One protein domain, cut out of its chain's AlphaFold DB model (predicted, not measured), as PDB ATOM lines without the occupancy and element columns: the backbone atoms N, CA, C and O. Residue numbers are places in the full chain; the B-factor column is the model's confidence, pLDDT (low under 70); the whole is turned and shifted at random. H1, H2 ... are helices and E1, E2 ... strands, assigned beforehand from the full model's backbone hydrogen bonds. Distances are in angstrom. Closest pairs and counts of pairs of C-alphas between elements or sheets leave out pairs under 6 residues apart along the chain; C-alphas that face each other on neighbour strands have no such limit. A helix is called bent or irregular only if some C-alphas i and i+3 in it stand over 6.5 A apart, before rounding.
ATOM      1  N   VAL A   3     196.372 275.766 181.354       98.31
ATOM      2  CA  VAL A   3     195.580 274.757 180.649       98.31
ATOM      3  C   VAL A   3     196.549 273.793 179.975       98.31
ATOM      4  O   VAL A   3     197.415 274.212 179.207       98.31
ATOM      5  N   SER A   4     196.424 272.509 180.282       98.19
ATOM      6  CA  SER A   4     197.325 271.460 179.814       98.19
ATOM      7  C   SER A   4     196.561 270.381 179.064       98.19
ATOM      8  O   SER A   4     195.362 270.180 179.263       98.19
ATOM      9  N   ARG A   5     197.268 269.661 178.196       97.81
ATOM     10  CA  ARG A   5     196.754 268.423 177.614       97.81
ATOM     11  C   ARG A   5     196.772 267.298 178.658       97.81
ATOM     12  O   ARG A   5     197.545 267.327 179.617       97.81
ATOM     13  N   GLU A   6     195.914 266.309 178.470       97.00
ATOM     14  CA  GLU A   6     195.919 265.081 179.273       97.00
ATOM     15  C   GLU A   6     197.248 264.315 179.185       97.00
ATOM     16  O   GLU A   6     198.029 264.479 178.240       97.00
ATOM     17  N   GLU A   7     197.509 263.477 180.186       93.94
ATOM     18  CA  GLU A   7     198.604 262.510 180.144       93.94
ATOM     19  C   GLU A   7     198.453 261.566 178.941       93.94
ATOM     20  O   GLU A   7     197.350 261.274 178.487       93.94
ATOM     21  N   GLY A   8     199.572 261.122 178.369       91.12
ATOM     22  CA  GLY A   8     199.565 260.316 177.142       91.12
ATOM     23  C   GLY A   8     199.352 261.116 175.848       91.12
ATOM     24  O   GLY A   8     199.592 260.591 174.760       91.12
ATOM     25  N   SER A   9     198.996 262.404 175.923       94.88
ATOM     26  CA  SER A   9     199.000 263.292 174.758       94.88
ATOM     27  C   SER A   9     200.418 263.476 174.210       94.88
ATOM     28  O   SER A   9     201.301 263.984 174.903       94.88
ATOM     29  N   GLY A  10     200.624 263.178 172.925       92.31
ATOM     30  CA  GLY A  10     201.901 263.457 172.252       92.31
ATOM     31  C   GLY A  10     202.288 264.942 172.297       92.31
ATOM     32  O   GLY A  10     203.456 265.276 172.471       92.31
ATOM     33  N   THR A  11     201.304 265.849 172.242       92.94
ATOM     34  CA  THR A  11     201.538 267.295 172.386       92.94
ATOM     35  C   THR A  11     202.061 267.645 173.780       92.94
ATOM     36  O   THR A  11     202.950 268.485 173.893       92.94
ATOM     37  N   ARG A  12     201.538 266.996 174.832       95.44
ATOM     38  CA  ARG A  12     202.035 267.175 176.203       95.44
ATOM     39  C   ARG A  12     203.450 266.643 176.343       95.44
ATOM     40  O   ARG A  12     204.321 267.400 176.746       95.44
ATOM     41  N   GLY A  13     203.679 265.391 175.949       94.75
ATOM     42  CA  GLY A  13     204.999 264.771 176.078       94.75
ATOM     43  C   GLY A  13     206.083 265.542 175.320       94.75
ATOM     44  O   GLY A  13     207.200 265.720 175.815       94.75
ATOM     45  N   TYR A  14     205.751 266.084 174.145       93.06
ATOM     46  CA  TYR A  14     206.669 266.958 173.421       93.06
ATOM     47  C   TYR A  14     206.910 268.283 174.161       93.06
ATOM     48  O   TYR A  14     208.060 268.662 174.348       93.06
ATOM     49  N   PHE A  15     205.864 268.968 174.634       94.38
ATOM     50  CA  PHE A  15     206.024 270.215 175.392       94.38
ATOM     51  C   PHE A  15     206.847 270.013 176.676       94.38
ATOM     52  O   PHE A  15     207.742 270.803 176.979       94.38
ATOM     53  N   GLU A  16     206.610 268.925 177.405       94.81
ATOM     54  CA  GLU A  16     207.368 268.576 178.605       94.81
ATOM     55  C   GLU A  16     208.851 268.339 178.290       94.81
ATOM     56  O   GLU A  16     209.726 268.905 178.945       94.81
ATOM     57  N   SER A  17     209.150 267.548 177.257       93.25
ATOM     58  CA  SER A  17     210.531 267.196 176.910       93.25
ATOM     59  C   SER A  17     211.311 268.323 176.228       93.25
ATOM     60  O   SER A  17     212.505 268.465 176.499       93.25
ATOM     61  N   ALA A  18     210.660 269.114 175.371       90.31
ATOM     62  CA  ALA A  18     211.295 270.168 174.582       90.31
ATOM     63  C   ALA A  18     211.336 271.521 175.306       90.31
ATOM     64  O   ALA A  18     212.298 272.265 175.140       90.31
ATOM     65  N   VAL A  19     210.322 271.841 176.117       91.56
ATOM     66  CA  VAL A  19     210.208 273.146 176.790       91.56
ATOM     67  C   VAL A  19     210.495 272.999 178.277       91.56
ATOM     68  O   VAL A  19     211.484 273.538 178.779       91.56
ATOM     69  N   MET A  20     209.669 272.229 178.988       94.50
ATOM     70  CA  MET A  20     209.685 272.210 180.456       94.50
ATOM     71  C   MET A  20     210.968 271.612 181.030       94.50
ATOM     72  O   MET A  20     211.499 272.147 182.004       94.50
ATOM     73  N   LYS A  21     211.524 270.569 180.401       93.75
ATOM     74  CA  LYS A  21     212.740 269.882 180.862       93.75
ATOM     75  C   LYS A  21     213.913 270.837 181.094       93.75
ATOM     76  O   LYS A  21     214.623 270.692 182.084       93.75
ATOM     77  N   SER A  22     214.095 271.825 180.216       91.44
ATOM     78  CA  SER A  22     215.166 272.826 180.342       91.44
ATOM     79  C   SER A  22     214.996 273.743 181.559       91.44
ATOM     80  O   SER A  22     215.972 274.276 182.081       91.44
ATOM     81  N   THR A  23     213.761 273.900 182.041       94.69
ATOM     82  CA  THR A  23     213.420 274.769 183.172       94.69
ATOM     83  C   THR A  23     213.565 274.080 184.530       94.69
ATOM     84  O   THR A  23     213.534 274.758 185.554       94.69
ATOM     85  N   GLY A  24     213.675 272.744 184.554       95.75
ATOM     86  CA  GLY A  24     213.644 271.945 185.783       95.75
ATOM     87  C   GLY A  24     212.297 271.973 186.520       95.75
ATOM     88  O   GLY A  24     212.245 271.623 187.695       95.75
ATOM     89  N   LYS A  25     211.222 272.425 185.860       95.88
ATOM     90  CA  LYS A  25     209.867 272.521 186.421       95.88
ATOM     91  C   LYS A  25     208.910 271.570 185.715       95.88
ATOM     92  O   LYS A  25     209.103 271.228 184.551       95.88
ATOM     93  N   GLU A  26     207.835 271.233 186.411       95.75
ATOM     94  CA  GLU A  26     206.735 270.423 185.892       95.75
ATOM     95  C   GLU A  26     205.511 271.288 185.578       95.75
ATOM     96  O   GLU A  26     205.393 272.442 186.010       95.75
ATOM     97  N   ILE A  27     204.590 270.734 184.790       96.50
ATOM     98  CA  ILE A  27     203.268 271.332 184.616       96.50
ATOM     99  C   ILE A  27     202.540 271.219 185.957       96.50
ATOM    100  O   ILE A  27     202.466 270.140 186.524       96.50
ATOM    101  N   THR A  28     202.002 272.330 186.456       95.88
ATOM    102  CA  THR A  28     201.298 272.354 187.745       95.88
ATOM    103  C   THR A  28     200.087 271.417 187.772       95.88
ATOM    104  O   THR A  28     199.272 271.428 186.849       95.88
ATOM    105  N   ASP A  29     199.904 270.713 188.891       95.81
ATOM    106  CA  ASP A  29     198.723 269.877 189.166       95.81
ATOM    107  C   ASP A  29     197.409 270.675 189.227       95.81
ATOM    108  O   ASP A  29     196.318 270.113 189.174       95.81
ATOM    109  N   HIS A  30     197.491 272.008 189.307       97.19
ATOM    110  CA  HIS A  30     196.336 272.906 189.246       97.19
ATOM    111  C   HIS A  30     195.927 273.281 187.813       97.19
ATOM    112  O   HIS A  30     195.046 274.125 187.627       97.19
ATOM    113  N   ALA A  31     196.587 272.733 186.789       97.81
ATOM    114  CA  ALA A  31     196.225 273.004 185.407       97.81
ATOM    115  C   ALA A  31     194.849 272.409 185.074       97.81
ATOM    116  O   ALA A  31     194.542 271.272 185.429       97.81
ATOM    117  N   ILE A  32     194.037 273.148 184.318       98.25
ATOM    118  CA  ILE A  32     192.848 272.565 183.692       98.25
ATOM    119  C   ILE A  32     193.317 271.586 182.621       98.25
ATOM    120  O   ILE A  32     194.039 271.974 181.702       98.25
ATOM    121  N   ILE A  33     192.877 270.338 182.722       98.25
ATOM    122  CA  ILE A  33     193.225 269.290 181.766       98.25
ATOM    123  C   ILE A  33     192.191 269.237 180.638       98.25
ATOM    124  O   ILE A  33     190.988 269.229 180.891       98.25
ATOM    125  N   GLN A  34     192.662 269.197 179.390       98.50
ATOM    126  CA  GLN A  34     191.835 269.021 178.194       98.50
ATOM    127  C   GLN A  34     192.372 267.895 177.302       98.50
ATOM    128  O   GLN A  34     193.576 267.770 177.073       98.50
ATOM    129  N   ASP A  35     191.469 267.117 176.714       97.25
ATOM    130  CA  ASP A  35     191.810 265.962 175.866       97.25
ATOM    131  C   ASP A  35     192.269 266.345 174.443       97.25
ATOM    132  O   ASP A  35     192.971 265.601 173.760       97.25
ATOM    133  N   SER A  36     191.969 267.563 173.985       97.50
ATOM    134  CA  SER A  36     192.177 267.965 172.590       97.50
ATOM    135  C   SER A  36     192.684 269.395 172.438       97.50
ATOM    136  O   SER A  36     192.360 270.291 173.217       97.50
ATOM    137  N   ASN A  37     193.449 269.638 171.366       97.50
ATOM    138  CA  ASN A  37     193.927 270.978 171.007       97.50
ATOM    139  C   ASN A  37     192.769 271.973 170.809       97.50
ATOM    140  O   ASN A  37     192.880 273.132 171.201       97.50
ATOM    141  N   GLY A  38     191.643 271.516 170.247       97.88
ATOM    142  CA  GLY A  38     190.438 272.332 170.093       97.88
ATOM    143  C   GLY A  38     189.877 272.804 171.435       97.88
ATOM    144  O   GLY A  38     189.587 273.987 171.585       97.88
ATOM    145  N   LYS A  39     189.800 271.923 172.441       98.19
ATOM    146  CA  LYS A  39     189.347 272.309 173.784       98.19
ATOM    147  C   LYS A  39     190.341 273.210 174.515       98.19
ATOM    148  O   LYS A  39     189.893 274.114 175.221       98.19
ATOM    149  N   ILE A  40     191.655 273.035 174.318       98.31
ATOM    150  CA  ILE A  40     192.650 274.012 174.800       98.31
ATOM    151  C   ILE A  40     192.334 275.390 174.216       98.31
ATOM    152  O   ILE A  40     192.161 276.335 174.980       98.31
ATOM    153  N   ARG A  41     192.197 275.502 172.884       98.06
ATOM    154  CA  ARG A  41     191.895 276.778 172.216       98.06
ATOM    155  C   ARG A  41     190.621 277.413 172.760       98.06
ATOM    156  O   ARG A  41     190.665 278.565 173.166       98.06
ATOM    157  N   THR A  42     189.522 276.659 172.827       98.19
ATOM    158  CA  THR A  42     188.240 277.160 173.344       98.19
ATOM    159  C   THR A  42     188.358 277.643 174.790       98.19
ATOM    160  O   THR A  42     187.844 278.707 175.123       98.19
ATOM    161  N   THR A  43     189.063 276.896 175.647       98.12
ATOM    162  CA  THR A  43     189.289 277.294 177.047       98.12
ATOM    163  C   THR A  43     190.090 278.590 177.118       98.12
ATOM    164  O   THR A  43     189.725 279.498 177.862       98.12
ATOM    165  N   VAL A  44     191.151 278.700 176.311       98.25
ATOM    166  CA  VAL A  44     192.024 279.877 176.306       98.25
ATOM    167  C   VAL A  44     191.324 281.113 175.745       98.25
ATOM    168  O   VAL A  44     191.419 282.191 176.326       98.25
ATOM    169  N   ALA A  45     190.559 280.958 174.665       98.06
ATOM    170  CA  ALA A  45     189.745 282.026 174.092       98.06
ATOM    171  C   ALA A  45     188.671 282.532 175.078       98.06
ATOM    172  O   ALA A  45     188.350 283.721 175.093       98.06
ATOM    173  N   GLY A  46     188.134 281.641 175.923       97.75
ATOM    174  CA  GLY A  46     187.117 281.962 176.927       97.75
ATOM    175  C   GLY A  46     187.639 282.685 178.174       97.75
ATOM    176  O   GLY A  46     186.865 283.371 178.841       97.75
ATOM    177  N   ASP A  47     188.934 282.583 178.489       96.94
ATOM    178  CA  ASP A  47     189.545 283.247 179.645       96.94
ATOM    179  C   ASP A  47     190.850 283.958 179.272       96.94
ATOM    180  O   ASP A  47     191.917 283.349 179.173       96.94
ATOM    181  N   LYS A  48     190.794 285.292 179.185       93.69
ATOM    182  CA  LYS A  48     191.950 286.154 178.877       93.69
ATOM    183  C   LYS A  48     193.099 286.059 179.892       93.69
ATOM    184  O   LYS A  48     194.184 286.558 179.611       93.69
ATOM    185  N   ARG A  49     192.871 285.481 181.079       96.25
ATOM    186  CA  ARG A  49     193.896 285.249 182.117       96.25
ATOM    187  C   ARG A  49     194.473 283.834 182.069       96.25
ATOM    188  O   ARG A  49     195.251 283.454 182.954       96.25
ATOM    189  N   SER A  50     194.079 283.031 181.090       97.81
ATOM    190  CA  SER A  50     194.579 281.675 180.914       97.81
ATOM    191  C   SER A  50     195.760 281.608 179.944       97.81
ATOM    192  O   SER A  50     195.998 282.512 179.146       97.81
ATOM    193  N   ILE A  51     196.529 280.530 180.056       97.88
ATOM    194  CA  ILE A  51     197.629 280.191 179.157       97.88
ATOM    195  C   ILE A  51     197.641 278.678 178.957       97.88
ATOM    196  O   ILE A  51     197.428 277.925 179.908       97.88
ATOM    197  N   GLY A  52     197.893 278.229 177.733       97.38
ATOM    198  CA  GLY A  52     197.993 276.812 177.405       97.38
ATOM    199  C   GLY A  52     198.838 276.576 176.163       97.38
ATOM    200  O   GLY A  52     199.259 277.522 175.496       97.38
ATOM    201  N   PHE A  53     199.082 275.306 175.856       96.56
ATOM    202  CA  PHE A  53     199.854 274.878 174.693       96.56
ATOM    203  C   PHE A  53     199.016 273.959 173.797       96.56
ATOM    204  O   PHE A  53     198.251 273.117 174.270       96.56
ATOM    205  N   LEU A  54     199.154 274.131 172.484       95.88
ATOM    206  CA  LEU A  54     198.444 273.363 171.462       95.88
ATOM    207  C   LEU A  54     199.280 273.273 170.184       95.88
ATOM    208  O   LEU A  54     200.187 274.076 169.967       95.88
ATOM    209  N   SER A  55     198.971 272.307 169.322       93.44
ATOM    210  CA  SER A  55     199.605 272.199 168.002       93.44
ATOM    211  C   SER A  55     199.253 273.399 167.114       93.44
ATOM    212  O   SER A  55     198.080 273.746 167.001       93.44
ATOM    213  N   LEU A  56     200.244 273.972 166.418       93.06
ATOM    214  CA  LEU A  56     200.104 275.215 165.640       93.06
ATOM    215  C   LEU A  56     198.908 275.230 164.674       93.06
ATOM    216  O   LEU A  56     198.209 276.230 164.595       93.06
ATOM    217  N   GLY A  57     198.613 274.114 163.998       92.62
ATOM    218  CA  GLY A  57     197.474 274.023 163.071       92.62
ATOM    219  C   GLY A  57     196.091 274.220 163.713       92.62
ATOM    220  O   GLY A  57     195.109 274.378 162.998       92.62
ATOM    221  N   TYR A  58     195.997 274.210 165.046       95.25
ATOM    222  CA  TYR A  58     194.767 274.517 165.772       95.25
ATOM    223  C   TYR A  58     194.684 275.979 166.210       95.25
ATOM    224  O   TYR A  58     193.592 276.399 166.588       95.25
ATOM    225  N   ALA A  59     195.785 276.737 166.186       94.31
ATOM    226  CA  ALA A  59     195.778 278.151 166.540       94.31
ATOM    227  C   ALA A  59     194.899 278.943 165.563       94.31
ATOM    228  O   ALA A  59     194.846 278.651 164.369       94.31
ATOM    229  N   SER A  60     194.191 279.943 166.082       94.12
ATOM    230  CA  SER A  60     193.333 280.813 165.284       94.12
ATOM    231  C   SER A  60     193.335 282.232 165.860       94.12
ATOM    232  O   SER A  60     193.991 282.487 166.869       94.12
ATOM    233  N   SER A  61     192.634 283.169 165.219       95.81
ATOM    234  CA  SER A  61     192.563 284.571 165.657       95.81
ATOM    235  C   SER A  61     191.841 284.780 166.997       95.81
ATOM    236  O   SER A  61     191.918 285.868 167.562       95.81
ATOM    237  N   ASP A  62     191.160 283.754 167.518       95.50
ATOM    238  CA  ASP A  62     190.514 283.752 168.836       95.50
ATOM    239  C   ASP A  62     191.498 283.659 170.018       95.50
ATOM    240  O   ASP A  62     191.119 283.928 171.159       95.50
ATOM    241  N   VAL A  63     192.765 283.323 169.761       96.88
ATOM    242  CA  VAL A  63     193.819 283.217 170.773       96.88
ATOM    243  C   VAL A  63     195.058 284.005 170.359       96.88
ATOM    244  O   VAL A  63     195.407 284.106 169.185       96.88
ATOM    245  N   LYS A  64     195.771 284.556 171.343       96.75
ATOM    246  CA  LYS A  64     197.051 285.228 171.109       96.75
ATOM    247  C   LYS A  64     198.194 284.222 171.217       96.75
ATOM    248  O   LYS A  64     198.427 283.666 172.287       96.75
ATOM    249  N   THR A  65     198.936 284.034 170.131       95.94
ATOM    250  CA  THR A  65     200.163 283.230 170.132       95.94
ATOM    251  C   THR A  65     201.351 284.012 170.695       95.94
ATOM    252  O   THR A  65     201.411 285.239 170.585       95.94
ATOM    253  N   LEU A  66     202.315 283.298 171.279       94.81
ATOM    254  CA  LEU A  66     203.557 283.874 171.793       94.81
ATOM    255  C   LEU A  66     204.688 283.701 170.779       94.81
ATOM    256  O   LEU A  66     204.771 282.677 170.108       94.81
ATOM    257  N   THR A  67     205.550 284.708 170.683       94.88
ATOM    258  CA  THR A  67     206.816 284.629 169.949       94.88
ATOM    259  C   THR A  67     207.885 283.982 170.821       94.88
ATOM    260  O   THR A  67     207.905 284.218 172.031       94.88
ATOM    261  N   LEU A  68     208.812 283.256 170.206       90.69
ATOM    262  CA  LEU A  68     210.032 282.770 170.851       90.69
ATOM    263  C   LEU A  68     211.203 283.559 170.289       90.69
ATOM    264  O   LEU A  68     211.379 283.583 169.077       90.69
ATOM    265  N   ASP A  69     211.928 284.275 171.147       90.88
ATOM    266  CA  ASP A  69     213.064 285.120 170.748       90.88
ATOM    267  C   ASP A  69     212.747 286.079 169.579       90.88
ATOM    268  O   ASP A  69     213.563 286.343 168.703       90.88
ATOM    269  N   GLY A  70     211.515 286.602 169.554       94.44
ATOM    270  CA  GLY A  70     211.015 287.494 168.502       94.44
ATOM    271  C   GLY A  70     210.471 286.789 167.253       94.44
ATOM    272  O   GLY A  70     209.835 287.437 166.425       94.44
ATOM    273  N   VAL A  71     210.627 285.470 167.139       95.88
ATOM    274  CA  VAL A  71     210.112 284.666 166.026       95.88
ATOM    275  C   VAL A  71     208.670 284.244 166.301       95.88
ATOM    276  O   VAL A  71     208.354 283.636 167.328       95.88
ATOM    277  N   ALA A  72     207.763 284.565 165.379       95.00
ATOM    278  CA  ALA A  72     206.361 284.165 165.468       95.00
ATOM    279  C   ALA A  72     206.165 282.681 165.097       95.00
ATOM    280  O   ALA A  72     206.887 282.164 164.243       95.00
ATOM    281  N   PRO A  73     205.160 281.996 165.665       93.75
ATOM    282  CA  PRO A  73     204.827 280.640 165.257       93.75
ATOM    283  C   PRO A  73     204.100 280.661 163.909       93.75
ATOM    284  O   PRO A  73     202.912 280.971 163.830       93.75
ATOM    285  N   SER A  74     204.811 280.316 162.839       93.50
ATOM    286  CA  SER A  74     204.262 280.166 161.489       93.50
ATOM    287  C   SER A  74     204.746 278.857 160.869       93.50
ATOM    288  O   SER A  74     205.768 278.305 161.275       93.50
ATOM    289  N   THR A  75     204.025 278.333 159.874       90.62
ATOM    290  CA  THR A  75     204.468 277.135 159.140       90.62
ATOM    291  C   THR A  75     205.836 277.340 158.489       90.62
ATOM    292  O   THR A  75     206.619 276.399 158.421       90.62
ATOM    293  N   GLU A  76     206.123 278.557 158.032       92.88
ATOM    294  CA  GLU A  76     207.416 278.941 157.468       92.88
ATOM    295  C   GLU A  76     208.523 278.878 158.524       92.88
ATOM    296  O   GLU A  76     209.460 278.103 158.353       92.88
ATOM    297  N   ASN A  77     208.353 279.564 159.658       94.06
ATOM    298  CA  ASN A  77     209.361 279.630 160.723       94.06
ATOM    299  C   ASN A  77     209.600 278.266 161.388       94.06
ATOM    300  O   ASN A  77     210.696 277.955 161.844       94.06
ATOM    301  N   VAL A  78     208.568 277.423 161.450       90.94
ATOM    302  CA  VAL A  78     208.699 276.044 161.939       90.94
ATOM    303  C   VAL A  78     209.502 275.187 160.956       90.94
ATOM    304  O   VAL A  78     210.314 274.370 161.382       90.94
ATOM    305  N   ARG A  79     209.300 275.362 159.644       89.00
ATOM    306  CA  ARG A  79     210.040 274.620 158.609       89.00
ATOM    307  C   ARG A  79     211.476 275.110 158.444       89.00
ATOM    308  O   ARG A  79     212.337 274.292 158.144       89.00
ATOM    309  N   SER A  80     211.727 276.406 158.629       92.12
ATOM    310  CA  SER A  80     213.081 276.976 158.623       92.12
ATOM    311  C   SER A  80     213.872 276.612 159.885       92.12
ATOM    312  O   SER A  80     215.099 276.661 159.872       92.12
ATOM    313  N   GLY A  81     213.181 276.223 160.963       88.62
ATOM    314  CA  GLY A  81     213.772 275.929 162.269       88.62
ATOM    315  C   GLY A  81     213.934 277.158 163.168       88.62
ATOM    316  O   GLY A  81     214.358 277.015 164.312       88.62
ATOM    317  N   GLU A  82     213.561 278.348 162.695       91.00
ATOM    318  CA  GLU A  82     213.615 279.593 163.473       91.00
ATOM    319  C   GLU A  82     212.621 279.588 164.640       91.00
ATOM    320  O   GLU A  82     212.893 280.156 165.694       91.00
ATOM    321  N   TYR A  83     211.476 278.914 164.488       90.62
ATOM    322  CA  TYR A  83     210.575 278.619 165.599       90.62
ATOM    323  C   TYR A  83     210.864 277.211 166.131       90.62
ATOM    324  O   TYR A  83     210.262 276.228 165.694       90.62
ATOM    325  N   ALA A  84     211.799 277.121 167.079       79.31
ATOM    326  CA  ALA A  84     212.424 275.884 167.560       79.31
ATOM    327  C   ALA A  84     211.530 274.979 168.450       79.31
ATOM    328  O   ALA A  84     211.991 274.395 169.429       79.31
ATOM    329  N   ILE A  85     210.240 274.846 168.121       79.25
ATOM    330  CA  ILE A  85     209.284 273.932 168.766       79.25
ATOM    331  C   ILE A  85     208.529 273.179 167.661       79.25
ATOM    332  O   ILE A  85     207.476 273.613 167.192       79.25
ATOM    333  N   LEU A  86     209.077 272.035 167.248       76.44
ATOM    334  CA  LEU A  86     208.511 271.133 166.241       76.44
ATOM    335  C   LEU A  86     208.527 269.686 166.743       76.44
ATOM    336  O   LEU A  86     209.587 269.098 166.964       76.44
ATOM    337  N   THR A  87     207.347 269.082 166.858       66.75
ATOM    338  CA  THR A  87     207.237 267.630 167.012       66.75
ATOM    339  C   THR A  87     207.600 266.975 165.681       66.75
ATOM    340  O   THR A  87     206.810 266.998 164.741       66.75
ATOM    341  N   ASP A  88     208.803 266.413 165.592       59.91
ATOM    342  CA  ASP A  88     209.213 265.586 164.460       59.91
ATOM    343  C   ASP A  88     208.450 264.253 164.504       59.91
ATOM    344  O   ASP A  88     208.787 263.347 165.264       59.91
ATOM    345  N   THR A  89     207.384 264.139 163.713       54.06
ATOM    346  CA  THR A  89     206.620 262.889 163.587       54.06
ATOM    347  C   THR A  89     207.320 261.850 162.706       54.06
ATOM    348  O   THR A  89     206.917 260.692 162.710       54.06
ATOM    349  N   SER A  90     208.350 262.238 161.946       51.22
ATOM    350  CA  SER A  90     209.150 261.334 161.105       51.22
ATOM    351  C   SER A  90     210.191 260.555 161.914       51.22
ATOM    352  O   SER A  90     210.469 259.404 161.597       51.22
ATOM    353  N   ASN A  91     210.717 261.137 162.991       42.88
ATOM    354  CA  ASN A  91     211.795 260.541 163.789       42.88
ATOM    355  C   ASN A  91     211.305 259.783 165.042       42.88
ATOM    356  O   ASN A  91     212.079 259.140 165.756       42.88
ATOM    357  N   ASP A  92     209.997 259.817 165.311       48.75
ATOM    358  CA  ASP A  92     209.384 259.096 166.433       48.75
ATOM    359  C   ASP A  92     209.299 257.573 166.171       48.75
ATOM    360  O   ASP A  92     209.277 256.773 167.108       48.75
ATOM    361  N   HIS A  93     209.348 257.149 164.899       45.53
ATOM    362  CA  HIS A  93     209.486 255.736 164.526       45.53
ATOM    363  C   HIS A  93     210.875 255.168 164.875       45.53
ATOM    364  O   HIS A  93     210.955 254.060 165.407       45.53
ATOM    365  N   GLU A  94     211.959 255.923 164.668       40.97
ATOM    366  CA  GLU A  94     213.322 255.463 164.985       40.97
ATOM    367  C   GLU A  94     213.595 255.460 166.497       40.97
ATOM    368  O   GLU A  94     214.193 254.523 167.032       40.97
ATOM    369  N   ARG A  95     213.067 256.447 167.237       48.09
ATOM    370  CA  ARG A  95     213.213 256.517 168.705       48.09
ATOM    371  C   ARG A  95     212.446 255.430 169.461       48.09
ATOM    372  O   ARG A  95     212.823 255.107 170.591       48.09
ATOM    373  N   ARG A  96     211.389 254.865 168.864       50.00
ATOM    374  CA  ARG A  96     210.648 253.712 169.407       50.00
ATOM    375  C   ARG A  96     211.274 252.367 169.023       50.00
ATOM    376  O   ARG A  96     211.154 251.427 169.798       50.00
ATOM    377  N   ALA A  97     211.975 252.283 167.890       53.69
ATOM    378  CA  ALA A  97     212.635 251.057 167.430       53.69
ATOM    379  C   ALA A  97     213.946 250.726 168.179       53.69
ATOM    380  O   ALA A  97     214.352 249.572 168.207       53.69
ATOM    381  N   GLY A  98     214.591 251.707 168.821       43.53
ATOM    382  CA  GLY A  98     215.835 251.515 169.589       43.53
ATOM    383  C   GLY A  98     215.666 251.096 171.058       43.53
ATOM    384  O   GLY A  98     216.620 251.196 171.828       43.53
ATOM    385  N   ARG A  99     214.459 250.696 171.484       52.78
ATOM    386  CA  ARG A  99     214.173 250.179 172.841       52.78
ATOM    387  C   ARG A  99     213.557 248.774 172.791       52.78
ATOM    388  O   ARG A  99     212.574 248.514 173.483       52.78
TER     389      ARG A  99
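This is residues 3 to 99 of the 100 residues of the protein "PBP_domain domain-containing protein" of ANME-2 cluster archaeon (UniProt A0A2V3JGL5). A tiny sheet of two parallel strands, E1 and E2, has H2 packed over one face and H1 beside its E1 edge, while the long unnamed stretch of residues 47 to 74 passes by the middle of the body and leads to short H3 at the far end from the sheet. Residues 90 to 99, of which 92 to 97 belong to H4, stick out as a free tail. The printed part has 97 residues with four named helices and two named strands, in the order E1, H1, E2, H2, H3, H4; the class is mostly helix, though named elements hold 42 residues, under half. The whole is compact, with a radius of gyration of the C-alphas of 14.0 A and spans of 42 by 32 by 25 A.

E1, residues 3 to 5, begins at C-alpha 3 at (195.580, 274.757, 180.649). H1, residues 10 to 23, is the longest helix and measures 19.5 A from first to last C-alpha; it is neither bent nor irregular, but only just: C-alphas 18 and 21 are 6.5 A apart. E2 is residues 32 to 34, and H2, residues 37 to 46, measures 14.2 A, beginning at C-alpha 37 at (193.927, 270.978, 171.007). H3, residues 75 to 80, measures 8.6 A. H4, residues 92 to 97, measures 8.7 A and ends at C-alpha 97 at (212.635, 251.057, 167.430).

E1 and E2 are parallel neighbours, with 36 degrees between their directions. N 4 and O 32 are 2.8 A apart and N 34 and O 4 are 2.9 A apart, both within hydrogen-bond range. E1, H1 and E2 form a strand-helix-strand unit, two parallel neighbour strands with a helix between them along the chain, and its crossover is right-handed. The closest C-alphas of E1 and H1 are those of Arg 5 and Arg 12, 5.6 A apart. The closest of E1 and H2 are those of Val 3 and Ile 40, 6.6 A apart, and of E2 and H2 those of Gln 34 and Ile 40, 6.1 A apart. H1 and H2 are apart, and no helix touches another. In H2, H3 and H4 every O i to N i+4 pair is within hydrogen-bond range; in H1, 7 of 10 are.

The C-alphas of Lys 48 and Gly 98, the two farthest apart, are 43.1 A from each other. Without residues 90 to 99 the body spans 34 by 30 by 23 A. The printed part has no cut. The links H2 to H3, 28 residues, and H3 to H4, 11 residues, are long. The mean pLDDT of the printed part is 88.6; residues 87 to 99 are under 70, and H4 has a mean of 48.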